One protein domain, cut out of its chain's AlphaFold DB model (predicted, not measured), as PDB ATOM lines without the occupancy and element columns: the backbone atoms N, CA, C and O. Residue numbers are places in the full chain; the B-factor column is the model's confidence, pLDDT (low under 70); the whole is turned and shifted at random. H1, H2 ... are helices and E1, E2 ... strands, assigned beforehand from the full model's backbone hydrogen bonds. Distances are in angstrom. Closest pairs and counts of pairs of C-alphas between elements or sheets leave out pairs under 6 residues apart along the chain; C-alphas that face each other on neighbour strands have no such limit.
ATOM      1  N   PHE A 131     105.173 174.391 141.920       82.56
ATOM      2  CA  PHE A 131     103.988 174.549 142.758       82.56
ATOM      3  C   PHE A 131     102.704 174.564 141.929       82.56
ATOM      4  O   PHE A 131     102.607 175.277 140.925       82.56
ATOM      5  N   GLU A 132     101.705 173.824 142.395       87.88
ATOM      6  CA  GLU A 132     100.353 173.839 141.850       87.88
ATOM      7  C   GLU A 132      99.377 174.461 142.855       87.88
ATOM      8  O   GLU A 132      99.517 174.294 144.068       87.88
ATOM      9  N   ASP A 133      98.393 175.206 142.341       90.69
ATOM     10  CA  ASP A 133      97.313 175.775 143.151       90.69
ATOM     11  C   ASP A 133      96.511 174.639 143.803       90.69
ATOM     12  O   ASP A 133      95.949 173.787 143.109       90.69
ATOM     13  N   ALA A 134      96.401 174.663 145.131       90.88
ATOM     14  CA  ALA A 134      95.659 173.679 145.909       90.88
ATOM     15  C   ALA A 134      94.371 174.271 146.506       90.88
ATOM     16  O   ALA A 134      94.097 175.473 146.435       90.88
ATOM     17  N   ASP A 135      93.528 173.413 147.089       88.44
ATOM     18  CA  ASP A 135      92.276 173.860 147.708       88.44
ATOM     19  C   ASP A 135      92.566 174.736 148.938       88.44
ATOM     20  O   ASP A 135      93.330 174.359 149.831       88.44
ATOM     21  N   LEU A 136      91.913 175.897 149.010       91.25
ATOM     22  CA  LEU A 136      91.983 176.802 150.159       91.25
ATOM     23  C   LEU A 136      91.308 176.191 151.400       91.25
ATOM     24  O   LEU A 136      91.597 176.577 152.536       91.25
ATOM     25  N   ALA A 137      90.399 175.229 151.210       90.00
ATOM     26  CA  ALA A 137      89.787 174.478 152.295       90.00
ATOM     27  C   ALA A 137      90.741 173.391 152.821       90.00
ATOM     28  O   ALA A 137      90.709 172.238 152.395       90.00
ATOM     29  N   LEU A 138      91.560 173.744 153.817       89.12
ATOM     30  CA  LEU A 138      92.489 172.789 154.424       89.12
ATOM     31  C   LEU A 138      91.762 171.666 155.188       89.12
ATOM     32  O   LEU A 138      90.859 171.938 155.994       89.12
ATOM     33  N   PRO A 139      92.200 170.399 155.046       90.38
ATOM     34  CA  PRO A 139      91.710 169.303 155.871       90.38
ATOM     35  C   PRO A 139      91.885 169.585 157.368       90.38
ATOM     36  O   PRO A 139      92.901 170.127 157.803       90.38
ATOM     37  N   ALA A 140      90.942 169.125 158.198       91.25
ATOM     38  CA  ALA A 140      90.971 169.372 159.647       91.25
ATOM     39  C   ALA A 140      92.264 168.884 160.337       91.25
ATOM     40  O   ALA A 140      92.718 169.489 161.307       91.25
ATOM     41  N   LYS A 141      92.873 167.799 159.831       92.44
ATOM     42  CA  LYS A 141      94.164 167.285 160.323       92.44
ATOM     43  C   LYS A 141      95.287 168.304 160.088       92.44
ATOM     44  O   LYS A 141      96.082 168.533 160.994       92.44
ATOM     45  N   VAL A 142      95.314 168.929 158.910       91.25
ATOM     46  CA  VAL A 142      96.312 169.929 158.504       91.25
ATOM     47  C   VAL A 142      96.148 171.208 159.312       91.25
ATOM     48  O   VAL A 142      97.094 171.640 159.964       91.25
ATOM     49  N   SER A 143      94.936 171.763 159.370       91.38
ATOM     50  CA  SER A 143      94.686 172.989 160.136       91.38
ATOM     51  C   SER A 143      94.995 172.819 161.627       91.38
ATOM     52  O   SER A 143      95.591 173.705 162.238       91.38
ATOM     53  N   THR A 144      94.673 171.659 162.210       93.19
ATOM     54  CA  THR A 144      95.028 171.328 163.600       93.19
ATOM     55  C   THR A 144      96.539 171.205 163.790       93.19
ATOM     56  O   THR A 144      97.069 171.668 164.798       93.19
ATOM     57  N   TYR A 145      97.250 170.584 162.848       93.06
ATOM     58  CA  TYR A 145      98.702 170.454 162.927       93.06
ATOM     59  C   TYR A 145      99.391 171.822 162.863       93.06
ATOM     60  O   TYR A 145     100.135 172.160 163.783       93.06
ATOM     61  N   VAL A 146      99.070 172.637 161.853       93.06
ATOM     62  CA  VAL A 146      99.652 173.974 161.656       93.06
ATOM     63  C   VAL A 146      99.404 174.871 162.871       93.06
ATOM     64  O   VAL A 146     100.335 175.459 163.415       93.06
ATOM     65  N   THR A 147      98.162 174.932 163.358       92.69
ATOM     66  CA  THR A 147      97.820 175.752 164.535       92.69
ATOM     67  C   THR A 147      98.545 175.291 165.801       92.69
ATOM     68  O   THR A 147      98.983 176.127 166.592       92.69
ATOM     69  N   ASN A 148      98.721 173.980 165.994       92.88
ATOM     70  CA  ASN A 148      99.485 173.450 167.122       92.88
ATOM     71  C   ASN A 148     100.980 173.784 167.023       92.88
ATOM     72  O   ASN A 148     101.547 174.188 168.036       92.88
ATOM     73  N   GLN A 149     101.593 173.652 165.842       92.62
ATOM     74  CA  GLN A 149     103.010 173.973 165.635       92.62
ATOM     75  C   GLN A 149     103.287 175.464 165.856       92.62
ATOM     76  O   GLN A 149     104.179 175.812 166.627       92.62
ATOM     77  N   LEU A 150     102.455 176.344 165.290       90.19
ATOM     78  CA  LEU A 150     102.547 177.788 165.531       90.19
ATOM     79  C   LEU A 150     102.401 178.119 167.019       90.19
ATOM     80  O   LEU A 150     103.195 178.874 167.578       90.19
ATOM     81  N   ARG A 151     101.424 177.513 167.705       89.12
ATOM     82  CA  ARG A 151     101.260 177.701 169.154       89.12
ATOM     83  C   ARG A 151     102.515 177.288 169.921       89.12
ATOM     84  O   ARG A 151     102.924 177.995 170.842       89.12
ATOM     85  N   GLU A 152     103.104 176.144 169.584       87.62
ATOM     86  CA  GLU A 152     104.331 175.670 170.225       87.62
ATOM     87  C   GLU A 152     105.508 176.616 169.985       87.62
ATOM     88  O   GLU A 152     106.235 176.906 170.935       87.62
ATOM     89  N   ALA A 153     105.664 177.135 168.765       84.50
ATOM     90  CA  ALA A 153     106.710 178.093 168.426       84.50
ATOM     91  C   ALA A 153     106.576 179.396 169.236       84.50
ATOM     92  O   ALA A 153     107.483 179.747 169.990       84.50
ATOM     93  N   HIS A 154     105.398 180.027 169.235       78.50
ATOM     94  CA  HIS A 154     105.167 181.269 169.986       78.50
ATOM     95  C   HIS A 154     105.222 181.097 171.513       78.50
ATOM     96  O   HIS A 154     105.524 182.048 172.235       78.50
ATOM     97  N   THR A 155     104.964 179.893 172.036       79.19
ATOM     98  CA  THR A 155     105.139 179.619 173.473       79.19
ATOM     99  C   THR A 155     106.624 179.575 173.859       79.19
ATOM    100  O   THR A 155     106.982 179.968 174.971       79.19
ATOM    101  N   ARG A 156     107.510 179.109 172.965       73.31
ATOM    102  CA  ARG A 156     108.961 179.036 173.224       73.31
ATOM    103  C   ARG A 156     109.620 180.415 173.263       73.31
ATOM    104  O   ARG A 156     110.539 180.601 174.057       73.31
ATOM    105  N   ASP A 157     109.097 181.382 172.514       66.88
ATOM    106  CA  ASP A 157     109.642 182.748 172.426       66.88
ATOM    107  C   ASP A 157     109.294 183.656 173.625       66.88
ATOM    108  O   ASP A 157     109.545 184.860 173.613       66.88
ATOM    109  N   GLY A 158     108.768 183.090 174.715       55.97
ATOM    110  CA  GLY A 158     108.610 183.797 175.990       55.97
ATOM    111  C   GLY A 158     107.264 184.498 176.190       55.97
ATOM    112  O   GLY A 158     107.114 185.253 177.155       55.97
ATOM    113  N   ALA A 159     106.260 184.225 175.350       56.91
ATOM    114  CA  ALA A 159     104.876 184.586 175.643       56.91
ATOM    115  C   ALA A 159     104.361 183.717 176.808       56.91
ATOM    116  O   ALA A 159     104.046 182.542 176.649       56.91
ATOM    117  N   GLY A 160     104.334 184.293 178.013       47.66
ATOM    118  CA  GLY A 160     104.108 183.610 179.297       47.66
ATOM    119  C   GLY A 160     102.726 182.989 179.545       47.66
ATOM    120  O   GLY A 160     102.464 182.587 180.671       47.66
ATOM    121  N   ASP A 161     101.873 182.871 178.530       58.50
ATOM    122  CA  ASP A 161     100.633 182.095 178.548       58.50
ATOM    123  C   ASP A 161     100.489 181.411 177.184       58.50
ATOM    124  O   ASP A 161     100.833 182.004 176.163       58.50
ATOM    125  N   ALA A 162      99.970 180.178 177.148       62.56
ATOM    126  CA  ALA A 162      99.697 179.474 175.894       62.56
ATOM    127  C   ALA A 162      98.672 180.273 175.071       62.56
ATOM    128  O   ALA A 162      97.462 180.153 175.280       62.56
ATOM    129  N   LEU A 163      99.159 181.125 174.167       70.44
ATOM    130  CA  LEU A 163      98.318 181.946 173.309       70.44
ATOM    131  C   LEU A 163      97.431 181.021 172.474       70.44
ATOM    132  O   LEU A 163      97.890 180.033 171.896       70.44
ATOM    133  N   ALA A 164      96.134 181.320 172.436       82.00
ATOM    134  CA  ALA A 164      95.237 180.638 171.521       82.00
ATOM    135  C   ALA A 164      95.649 181.014 170.093       82.00
ATOM    136  O   ALA A 164      95.646 182.197 169.755       82.00
ATOM    137  N   VAL A 165      96.013 180.016 169.290       87.19
ATOM    138  CA  VAL A 165      96.290 180.176 167.860       87.19
ATOM    139  C   VAL A 165      95.154 179.532 167.088       87.19
ATOM    140  O   VAL A 165      94.847 178.354 167.286       87.19
ATOM    141  N   THR A 166      94.522 180.299 166.209       90.50
ATOM    142  CA  THR A 166      93.472 179.801 165.317       90.50
ATOM    143  C   THR A 166      93.684 180.329 163.913       90.50
ATOM    144  O   THR A 166      93.899 181.524 163.732       90.50
ATOM    145  N   LEU A 167      93.576 179.453 162.919       91.12
ATOM    146  CA  LEU A 167      93.541 179.842 161.515       91.12
ATOM    147  C   LEU A 167      92.198 180.524 161.222       91.12
ATOM    148  O   LEU A 167      91.148 179.908 161.407       91.12
ATOM    149  N   ALA A 168      92.231 181.791 160.811       90.56
ATOM    150  CA  ALA A 168      91.030 182.555 160.483       90.56
ATOM    151  C   ALA A 168      90.670 182.427 159.001       90.56
ATOM    152  O   ALA A 168      89.499 182.257 158.668       90.56
ATOM    153  N   GLU A 169      91.673 182.507 158.129       91.88
ATOM    154  CA  GLU A 169      91.490 182.498 156.681       91.88
ATOM    155  C   GLU A 169      92.739 181.943 155.995       91.88
ATOM    156  O   GLU A 169      93.856 182.260 156.396       91.88
ATOM    157  N   VAL A 170      92.546 181.134 154.956       93.06
ATOM    158  CA  VAL A 170      93.609 180.733 154.028       93.06
ATOM    159  C   VAL A 170      93.456 181.594 152.788       93.06
ATOM    160  O   VAL A 170      92.382 181.613 152.187       93.06
ATOM    161  N   VAL A 171      94.507 182.331 152.446       92.00
ATOM    162  CA  VAL A 171      94.517 183.245 151.301       92.00
ATOM    163  C   VAL A 171      95.060 182.518 150.078       92.00
ATOM    164  O   VAL A 171      94.440 182.564 149.020       92.00
ATOM    165  N   GLU A 172      96.174 181.805 150.244       92.81
ATOM    166  CA  GLU A 172      96.797 181.003 149.193       92.81
ATOM    167  C   GLU A 172      97.259 179.660 149.764       92.81
ATOM    168  O   GLU A 172      97.708 179.572 150.910       92.81
ATOM    169  N   HIS A 173      97.137 178.607 148.962       94.44
ATOM    170  CA  HIS A 173      97.639 177.281 149.284       94.44
ATOM    171  C   HIS A 173      98.224 176.668 148.020       94.44
ATOM    172  O   HIS A 173      97.530 176.555 147.010       94.44
ATOM    173  N   TYR A 174      99.492 176.281 148.099       93.38
ATOM    174  CA  TYR A 174     100.200 175.620 147.018       93.38
ATOM    175  C   TYR A 174     100.764 174.291 147.493       93.38
ATOM    176  O   TYR A 174     101.259 174.185 148.620       93.38
ATOM    177  N   GLU A 175     100.733 173.308 146.604       94.19
ATOM    178  CA  GLU A 175     101.299 171.986 146.831       94.19
ATOM    179  C   GLU A 175     102.366 171.690 145.781       94.19
ATOM    180  O   GLU A 175     102.260 172.080 144.618       94.19
ATOM    181  N   GLN A 176     103.433 171.031 146.216       94.38
ATOM    182  CA  GLN A 176     104.496 170.541 145.355       94.38
ATOM    183  C   GLN A 176     104.711 169.062 145.672       94.38
ATOM    184  O   GLN A 176     105.248 168.713 146.727       94.38
ATOM    185  N   GLU A 177     104.270 168.202 144.758       93.00
ATOM    186  CA  GLU A 177     104.365 166.749 144.885       93.00
ATOM    187  C   GLU A 177     105.670 166.224 144.276       93.00
ATOM    188  O   GLU A 177     106.109 166.659 143.210       93.00
ATOM    189  N   LEU A 178     106.289 165.258 144.951       91.25
ATOM    190  CA  LEU A 178     107.491 164.571 144.503       91.25
ATOM    191  C   LEU A 178     107.425 163.090 144.885       91.25
ATOM    192  O   LEU A 178     107.310 162.731 146.058       91.25
ATOM    193  N   GLU A 179     107.583 162.213 143.899       89.94
ATOM    194  CA  GLU A 179     107.748 160.782 144.141       89.94
ATOM    195  C   GLU A 179     109.219 160.452 144.418       89.94
ATOM    196  O   GLU A 179     110.100 160.714 143.600       89.94
ATOM    197  N   VAL A 180     109.494 159.825 145.563       86.25
ATOM    198  CA  VAL A 180     110.846 159.398 145.938       86.25
ATOM    199  C   VAL A 180     110.936 157.883 145.977       86.25
ATOM    200  O   VAL A 180     110.186 157.190 146.671       86.25
ATOM    201  N   GLU A 181     111.903 157.348 145.239       83.69
ATOM    202  CA  GLU A 181     112.199 155.922 145.228       83.69
ATOM    203  C   GLU A 181     113.041 155.542 146.447       83.69
ATOM    204  O   GLU A 181     114.244 155.790 146.495       83.69
ATOM    205  N   LYS A 182     112.422 154.866 147.416       79.94
ATOM    206  CA  LYS A 182     113.129 154.279 148.553       79.94
ATOM    207  C   LYS A 182     113.532 152.849 148.241       79.94
ATOM    208  O   LYS A 182     112.697 151.983 147.956       79.94
ATOM    209  N   PHE A 183     114.825 152.582 148.353       77.69
ATOM    210  CA  PHE A 183     115.364 151.235 148.265       77.69
ATOM    211  C   PHE A 183     115.606 150.685 149.669       77.69
ATOM    212  O   PHE A 183     116.277 151.315 150.483       77.69
ATOM    213  N   SER A 184     115.072 149.495 149.951       67.56
ATOM    214  CA  SER A 184     115.353 148.767 151.191       67.56
ATOM    215  C   SER A 184     115.892 147.369 150.896       67.56
ATOM    216  O   SER A 184     115.467 146.676 149.960       67.56
ATOM    217  N   ALA A 185     116.866 146.947 151.701       61.34
ATOM    218  CA  ALA A 185     117.317 145.566 151.711       61.34
ATOM    219  C   ALA A 185     116.292 144.731 152.489       61.34
ATOM    220  O   ALA A 185     116.003 145.023 153.644       61.34
ATOM    221  N   SER A 186     115.737 143.684 151.873       54.81
ATOM    222  CA  SER A 186     114.905 142.737 152.619       54.81
ATOM    223  C   SER A 186     115.779 141.983 153.631       54.81
ATOM    224  O   SER A 186     116.836 141.480 153.248       54.81
ATOM    225  N   ASP A 187     115.296 141.784 154.861       49.59
ATOM    226  CA  ASP A 187     115.960 140.956 155.889       49.59
ATOM    227  C   ASP A 187     116.145 139.481 155.476       49.59
ATOM    228  O   ASP A 187     116.787 138.689 156.172       49.59
ATOM    229  N   LYS A 188     115.561 139.067 154.344       46.59
ATOM    230  CA  LYS A 188     115.662 137.703 153.834       46.59
ATOM    231  C   LYS A 188     116.870 137.552 152.899       46.59
ATOM    232  O   LYS A 188     117.056 138.361 151.991       46.59
ATOM    233  N   PRO A 189     117.637 136.453 153.029       45.66
ATOM    234  CA  PRO A 189     118.859 136.203 152.256       45.66
ATOM    235  C   PRO A 189     118.637 135.993 150.744       45.66
ATOM    236  O   PRO A 189     119.604 135.902 149.994       45.66
ATOM    237  N   SER A 190     117.388 135.945 150.270       49.91
ATOM    238  CA  SER A 190     117.040 136.087 148.852       49.91
ATOM    239  C   SER A 190     116.851 137.574 148.530       49.91
ATOM    240  O   SER A 190     115.719 138.055 148.451       49.91
ATOM    241  N   ALA A 191     117.963 138.304 148.428       50.72
ATOM    242  CA  ALA A 191     118.015 139.750 148.220       50.72
ATOM    243  C   ALA A 191     117.244 140.171 146.956       50.72
ATOM    244  O   ALA A 191     117.776 140.182 145.851       50.72
ATOM    245  N   THR A 192     115.971 140.508 147.132       56.56
ATOM    246  CA  THR A 192     115.197 141.257 146.146       56.56
ATOM    247  C   THR A 192     115.117 142.658 146.721       56.56
ATOM    248  O   THR A 192     114.615 142.825 147.834       56.56
ATOM    249  N   THR A 193     115.689 143.641 146.032       58.53
ATOM    250  CA  THR A 193     115.558 145.042 146.430       58.53
ATOM    251  C   THR A 193     114.078 145.385 146.428       58.53
ATOM    252  O   THR A 193     113.421 145.293 145.390       58.53
ATOM    253  N   LEU A 194     113.546 145.737 147.596       65.25
ATOM    254  CA  LEU A 194     112.196 146.260 147.681       65.25
ATOM    255  C   LEU A 194     112.298 147.741 147.351       65.25
ATOM    256  O   LEU A 194     112.797 148.536 148.146       65.25
ATOM    257  N   LYS A 195     111.892 148.061 146.125       74.75
ATOM    258  CA  LYS A 195     111.642 149.427 145.697       74.75
ATOM    259  C   LYS A 195     110.252 149.805 146.187       74.75
ATOM    260  O   LYS A 195     109.268 149.180 145.796       74.75
ATOM    261  N   THR A 196     110.191 150.807 147.044       81.69
ATOM    262  CA  THR A 196     108.949 151.445 147.476       81.69
ATOM    263  C   THR A 196     108.964 152.881 146.989       81.69
ATOM    264  O   THR A 196     110.003 153.529 147.059       81.69
ATOM    265  N   VAL A 197     107.835 153.370 146.495       85.00
ATOM    266  CA  VAL A 197     107.671 154.789 146.180       85.00
ATOM    267  C   VAL A 197     107.051 155.446 147.405       85.00
ATOM    268  O   VAL A 197     106.072 154.926 147.942       85.00
ATOM    269  N   ALA A 198     107.676 156.514 147.883       86.31
ATOM    270  CA  ALA A 198     107.123 157.390 148.900       86.31
ATOM    271  C   ALA A 198     106.690 158.692 148.231       86.31
ATOM    272  O   ALA A 198     107.424 159.241 147.413       86.31
ATOM    273  N   GLU A 199     105.509 159.170 148.589       91.62
ATOM    274  CA  GLU A 199     104.973 160.440 148.114       91.62
ATOM    275  C   GLU A 199     105.375 161.531 149.106       91.62
ATOM    276  O   GLU A 199     105.023 161.453 150.288       91.62
ATOM    277  N   LEU A 200     106.162 162.502 148.650       93.62
ATOM    278  CA  LEU A 200     106.472 163.715 149.394       93.62
ATOM    279  C   LEU A 200     105.624 164.858 148.860       93.62
ATOM    280  O   LEU A 200     105.580 165.080 147.655       93.62
ATOM    281  N   VAL A 201     105.010 165.612 149.765       94.00
ATOM    282  CA  VAL A 201     104.255 166.813 149.407       94.00
ATOM    283  C   VAL A 201     104.728 167.964 150.276       94.00
ATOM    284  O   VAL A 201     104.644 167.900 151.506       94.00
ATOM    285  N   SER A 202     105.261 169.002 149.636       94.94
ATOM    286  CA  SER A 202     105.529 170.285 150.279       94.94
ATOM    287  C   SER A 202     104.294 171.161 150.149       94.94
ATOM    288  O   SER A 202     103.797 171.370 149.045       94.94
ATOM    289  N   HIS A 203     103.802 171.672 151.270       94.62
ATOM    290  CA  HIS A 203     102.655 172.564 151.316       94.62
ATOM    291  C   HIS A 203     103.123 173.951 151.733       94.62
ATOM    292  O   HIS A 203     103.768 174.097 152.775       94.62
ATOM    293  N   ARG A 204     102.746 174.967 150.958       93.81
ATOM    294  CA  ARG A 204     102.919 176.377 151.309       93.81
ATOM    295  C   ARG A 204     101.550 177.008 151.503       93.81
ATOM    296  O   ARG A 204     100.759 177.084 150.566       93.81
ATOM    297  N   VAL A 205     101.264 177.438 152.723       93.69
ATOM    298  CA  VAL A 205      99.988 178.033 153.118       93.69
ATOM    299  C   VAL A 205     100.238 179.465 153.552       93.69
ATOM    300  O   VAL A 205     100.772 179.702 154.634       93.69
ATOM    301  N   TYR A 206      99.768 180.414 152.750       93.19
ATOM    302  CA  TYR A 206      99.683 181.806 153.158       93.19
ATOM    303  C   TYR A 206      98.285 182.085 153.703       93.19
ATOM    304  O   TYR A 206      97.268 181.888 153.029       93.19
ATOM    305  N   GLY A 207      98.212 182.528 154.952       92.62
ATOM    306  CA  GLY A 207      96.936 182.711 155.626       92.62
ATOM    307  C   GLY A 207      96.979 183.731 156.746       92.62
ATOM    308  O   GLY A 207      98.033 184.156 157.214       92.62
ATOM    309  N   ARG A 208      95.783 184.095 157.202       93.75
ATOM    310  CA  ARG A 208      95.583 184.950 158.360       93.75
ATOM    311  C   ARG A 208      95.296 184.105 159.588       93.75
ATOM    312  O   ARG A 208      94.300 183.377 159.650       93.75
ATOM    313  N   PHE A 209      96.135 184.253 160.599       91.88
ATOM    314  CA  PHE A 209      96.027 183.575 161.881       91.88
ATOM    315  C   PHE A 209      95.673 184.578 162.972       91.88
ATOM    316  O   PHE A 209      96.103 185.726 162.957       91.88
ATOM    317  N   VAL A 210      94.866 184.149 163.932       90.56
ATOM    318  CA  VAL A 210      94.596 184.909 165.152       90.56
ATOM    319  C   VAL A 210      95.451 184.310 166.253       90.56
ATOM    320  O   VAL A 210      95.277 183.134 166.587       90.56
ATOM    321  N   ILE A 211      96.355 185.113 166.805       87.56
ATOM    322  CA  ILE A 211      97.246 184.739 167.902       87.56
ATOM    323  C   ILE A 211      96.882 185.613 169.103       87.56
ATOM    324  O   ILE A 211      97.068 186.830 169.116       87.56
ATOM    325  N   GLY A 212      96.274 185.001 170.119       85.44
ATOM    326  CA  GLY A 212      95.707 185.736 171.248       85.44
ATOM    327  C   GLY A 212      94.539 186.631 170.817       85.44
ATOM    328  O   GLY A 212      93.405 186.166 170.721       85.44
ATOM    329  N   LYS A 213      94.802 187.926 170.614       85.06
ATOM    330  CA  LYS A 213      93.810 188.922 170.154       85.06
ATOM    331  C   LYS A 213      94.200 189.606 168.846       85.06
ATOM    332  O   LYS A 213      93.413 190.398 168.333       85.06
ATOM    333  N   GLU A 214      95.394 189.328 168.344       87.75
ATOM    334  CA  GLU A 214      95.973 189.990 167.184       87.75
ATOM    335  C   GLU A 214      95.832 189.091 165.958       87.75
ATOM    336  O   GLU A 214      95.785 187.863 166.070       87.75
ATOM    337  N   LYS A 215      95.692 189.715 164.789       90.12
ATOM    338  CA  LYS A 215      95.646 189.029 163.499       90.12
ATOM    339  C   LYS A 215      97.014 189.152 162.857       90.12
ATOM    340  O   LYS A 215      97.536 190.254 162.783       90.12
ATOM    341  N   HIS A 216      97.553 188.039 162.396       89.94
ATOM    342  CA  HIS A 216      98.863 187.938 161.777       89.94
ATOM    343  C   HIS A 216      98.704 187.325 160.400       89.94
ATOM    344  O   HIS A 216      97.972 186.344 160.248       89.94
ATOM    345  N   ASP A 217      99.386 187.894 159.417       92.50
ATOM    346  CA  ASP A 217      99.532 187.248 158.121       92.50
ATOM    347  C   ASP A 217     100.815 186.405 158.189       92.50
ATOM    348  O   ASP A 217     101.889 186.919 158.505       92.50
ATOM    349  N   ILE A 218     100.681 185.097 157.973       91.88
ATOM    350  CA  ILE A 218     101.756 184.116 158.163       91.88
ATOM    351  C   ILE A 218     101.858 183.256 156.908       91.88
ATOM    352  O   ILE A 218     100.846 182.758 156.407       91.88
ATOM    353  N   ASP A 219     103.084 183.077 156.424       91.75
ATOM    354  CA  ASP A 219     103.427 182.075 155.415       91.75
ATOM    355  C   ASP A 219     103.975 180.840 156.129       91.75
ATOM    356  O   ASP A 219     104.938 180.919 156.890       91.75
ATOM    357  N   VAL A 220     103.298 179.712 155.955       93.50
ATOM    358  CA  VAL A 220     103.597 178.453 156.633       93.50
ATOM    359  C   VAL A 220     104.029 177.433 155.598       93.50
ATOM    360  O   VAL A 220     103.309 177.188 154.632       93.50
ATOM    361  N   VAL A 221     105.148 176.762 155.857       94.44
ATOM    362  CA  VAL A 221     105.634 175.658 155.035       94.44
ATOM    363  C   VAL A 221     105.689 174.386 155.863       94.44
ATOM    364  O   VAL A 221     106.222 174.358 156.968       94.44
ATOM    365  N   PHE A 222     105.144 173.295 155.340       95.38
ATOM    366  CA  PHE A 222     105.290 171.984 155.965       95.38
ATOM    367  C   PHE A 222     105.388 170.890 154.914       95.38
ATOM    368  O   PHE A 222     104.838 171.004 153.823       95.38
ATOM    369  N   VAL A 223     106.077 169.805 155.261       95.62
ATOM    370  CA  VAL A 223     106.266 168.664 154.362       95.62
ATOM    371  C   VAL A 223     105.596 167.440 154.955       95.62
ATOM    372  O   VAL A 223     105.748 167.146 156.149       95.62
ATOM    373  N   THR A 224     104.874 166.710 154.111       95.06
ATOM    374  CA  THR A 224     104.334 165.395 154.438       95.06
ATOM    375  C   THR A 224     105.010 164.306 153.617       95.06
ATOM    376  O   THR A 224     105.420 164.529 152.482       95.06
ATOM    377  N   MET A 225     105.143 163.120 154.206       93.31
ATOM    378  CA  MET A 225     105.581 161.905 153.531       93.31
ATOM    379  C   MET A 225     104.521 160.832 153.733       93.31
ATOM    380  O   MET A 225     104.240 160.450 154.870       93.31
ATOM    381  N   ASN A 226     103.918 160.348 152.648       91.56
ATOM    382  CA  ASN A 226     102.793 159.408 152.680       91.56
ATOM    383  C   ASN A 226     101.647 159.877 153.613       91.56
ATOM    384  O   ASN A 226     101.017 159.068 154.299       91.56
ATOM    385  N   GLY A 227     101.407 161.194 153.682       89.25
ATOM    386  CA  GLY A 227     100.374 161.815 154.523       89.25
ATOM    387  C   GLY A 227     100.739 162.039 156.001       89.25
ATOM    388  O   GLY A 227      99.892 162.509 156.780       89.25
ATOM    389  N   ASP A 228     101.975 161.729 156.403       92.94
ATOM    390  CA  ASP A 228     102.509 162.001 157.740       92.94
ATOM    391  C   ASP A 228     103.436 163.223 157.732       92.94
ATOM    392  O   ASP A 228     104.298 163.349 156.869       92.94
ATOM    393  N   PHE A 229     103.267 164.135 158.693       94.12
ATOM    394  CA  PHE A 229     104.063 165.364 158.786       94.12
ATOM    395  C   PHE A 229     105.496 165.064 159.234       94.12
ATOM    396  O   PHE A 229     105.690 164.432 160.276       94.12
ATOM    397  N   ILE A 230     106.480 165.564 158.487       94.00
ATOM    398  CA  ILE A 230     107.910 165.349 158.765       94.00
ATOM    399  C   ILE A 230     108.698 166.646 158.976       94.00
ATOM    400  O   ILE A 230     109.749 166.615 159.612       94.00
ATOM    401  N   TYR A 231     108.177 167.784 158.510       94.44
ATOM    402  CA  TYR A 231     108.819 169.089 158.658       94.44
ATOM    403  C   TYR A 231     107.793 170.220 158.753       94.44
ATOM    404  O   TYR A 231     106.707 170.116 158.182       94.44
ATOM    405  N   PHE A 232     108.159 171.292 159.458       94.12
ATOM    406  CA  PHE A 232     107.368 172.507 159.630       94.12
ATOM    407  C   PHE A 232     108.293 173.721 159.804       94.12
ATOM    408  O   PHE A 232     109.224 173.663 160.608       94.12
ATOM    409  N   ASP A 233     107.988 174.809 159.101       91.81
ATOM    410  CA  ASP A 233     108.618 176.128 159.206       91.81
ATOM    411  C   ASP A 233     107.588 177.235 158.912       91.81
ATOM    412  O   ASP A 233     106.518 176.970 158.355       91.81
ATOM    413  N   TYR A 234     107.871 178.474 159.313       90.62
ATOM    414  CA  TYR A 234     106.975 179.603 159.054       90.62
ATOM    415  C   TYR A 234     107.679 180.964 159.091       90.62
ATOM    416  O   TYR A 234     108.686 181.153 159.771       90.62
ATOM    417  N   ALA A 235     107.079 181.941 158.412       87.00
ATOM    418  CA  ALA A 235     107.435 183.353 158.469       87.00
ATOM    419  C   ALA A 235     106.213 184.194 158.886       87.00
ATOM    420  O   ALA A 235     105.180 184.178 158.217       87.00
ATOM    421  N   ASP A 236     106.332 184.928 159.997       85.06
ATOM    422  CA  ASP A 236     105.316 185.867 160.497       85.06
ATOM    423  C   ASP A 236     105.626 187.289 160.005       85.06
ATOM    424  O   ASP A 236     106.694 187.836 160.294       85.06
ATOM    425  N   PHE A 237     104.693 187.896 159.268       81.62
ATOM    426  CA  PHE A 237     104.838 189.255 158.732       81.62
ATOM    427  C   PHE A 237     104.310 190.344 159.685       81.62
ATOM    428  O   PHE A 237     104.357 191.532 159.354       81.62
ATOM    429  N   GLY A 238     103.848 189.967 160.881       79.00
ATOM    430  CA  GLY A 238     103.388 190.870 161.933       79.00
ATOM    431  C   GLY A 238     101.877 191.119 161.937       79.00
ATOM    432  O   GLY A 238     101.098 190.451 161.258       79.00
ATOM    433  N   VAL A 239     101.449 192.090 162.754       80.50
ATOM    434  CA  VAL A 239     100.030 192.357 163.036       80.50
ATOM    435  C   VAL A 239      99.357 193.104 161.879       80.50
ATOM    436  O   VAL A 239      99.745 194.225 161.547       80.50
ATOM    437  N   SER A 240      98.292 192.531 161.317       71.38
ATOM    438  CA  SER A 240      97.406 193.204 160.368       71.38
ATOM    439  C   SER A 240      96.331 194.010 161.118       71.38
ATOM    440  O   SER A 240      95.454 193.460 161.788       71.38
ATOM    441  N   GLU A 241      96.392 195.346 161.045       61.16
ATOM    442  CA  GLU A 241      95.362 196.222 161.623       61.16
ATOM    443  C   GLU A 241      94.049 196.124 160.825       61.16
ATOM    444  O   GLU A 241      93.998 196.458 159.639       61.16
ATOM    445  N   ASP A 242      92.948 195.743 161.484       54.19
ATOM    446  CA  ASP A 242      91.612 195.892 160.903       54.19
ATOM    447  C   ASP A 242      91.173 197.366 160.956       54.19
ATOM    448  O   ASP A 242      90.981 197.975 162.009       54.19
TER     449      ASP A 242
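Overview. This is residues 131 to 242 of the 306 residues of the protein "Hypothetical protein" of Chloropicon laureae (UniProt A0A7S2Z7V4). A four-stranded antiparallel sheet, twisted, curls round one helix, H1, which packs on one face of it. The hairpin of E1 and E2 runs on past the ends of E3 and E4 as a long two-stranded arm, with residues 185 to 193 at its tip. The printed part has 112 residues with one named helix and four named strands, in the chain order H1, E1, E2, E3, E4, and the sheet order is E1, E2, E3, E4. The class is mixed, helices and strands; the whole is loose, with a radius of gyration of the C-alphas of 18.1 A, and elongated, spanning 65 by 33 by 21 A.

Along the chain. Start at Phe 131, then find C-alpha 140 at (90.971, 169.372, 159.647); from there H1, residues 140 to 156, runs 24.5 A. E1, residues 165 to 184, covers 40.3 A and bends by 108 degrees at residue 168. E2, residues 194 to 211, begins with C-alpha 194 at (112.196, 146.260, 147.681), covers 46.0 A and bends by 78 degrees at residue 208. E3, residues 214 to 225, covers 32.7 A and bends by 61 degrees at residue 217. E4, residues 228 to 239, covers 30.9 A, bends by 63 degrees at residue 231, and ends with C-alpha 239 at (100.030, 192.357, 163.036).

Arrangement. The four strands form a meander, each the antiparallel neighbour of the one before, and E1 and E4 are its edge strands. In the hairpin E1 and E2, look at N 176 and O 202, within hydrogen-bond range at 2.9 A. In the hairpin E2 and E3, N 205 and O 220 are 2.8 A apart; in the hairpin E3 and E4, N 221 and O 233 are 2.9 A apart. E1 and E4 are apart. H1 is on the sheet, two layers with the helix on one face, and the sheet curls round it. The closest C-alphas of H1 and E1 are those of Arg 151 and Val 165, 5.7 A apart; those of H1 and E4 are Gln 149 and Phe 232, 7.6 A apart. H1 and E2 are near each other, with 9 pairs of C-alphas within 10 A. In H1 every O i to N i+4 pair is within hydrogen-bond range. Before H1, residues 132 to 133 pair antiparallel with residues 174 to 175 of E1.

Size, cuts and confidence. The two C-alphas farthest apart are those of Pro 189 and Asp 242, 66.2 A. The printed part has no cut. The links E2 to E3 and E3 to E4 are tight, those from H1 to E1 and from E1 to E2 short. Mean pLDDT of the printed part is 83.7; look for values under 70 at residues 157 to 162, 184 to 194 and 241 to 242.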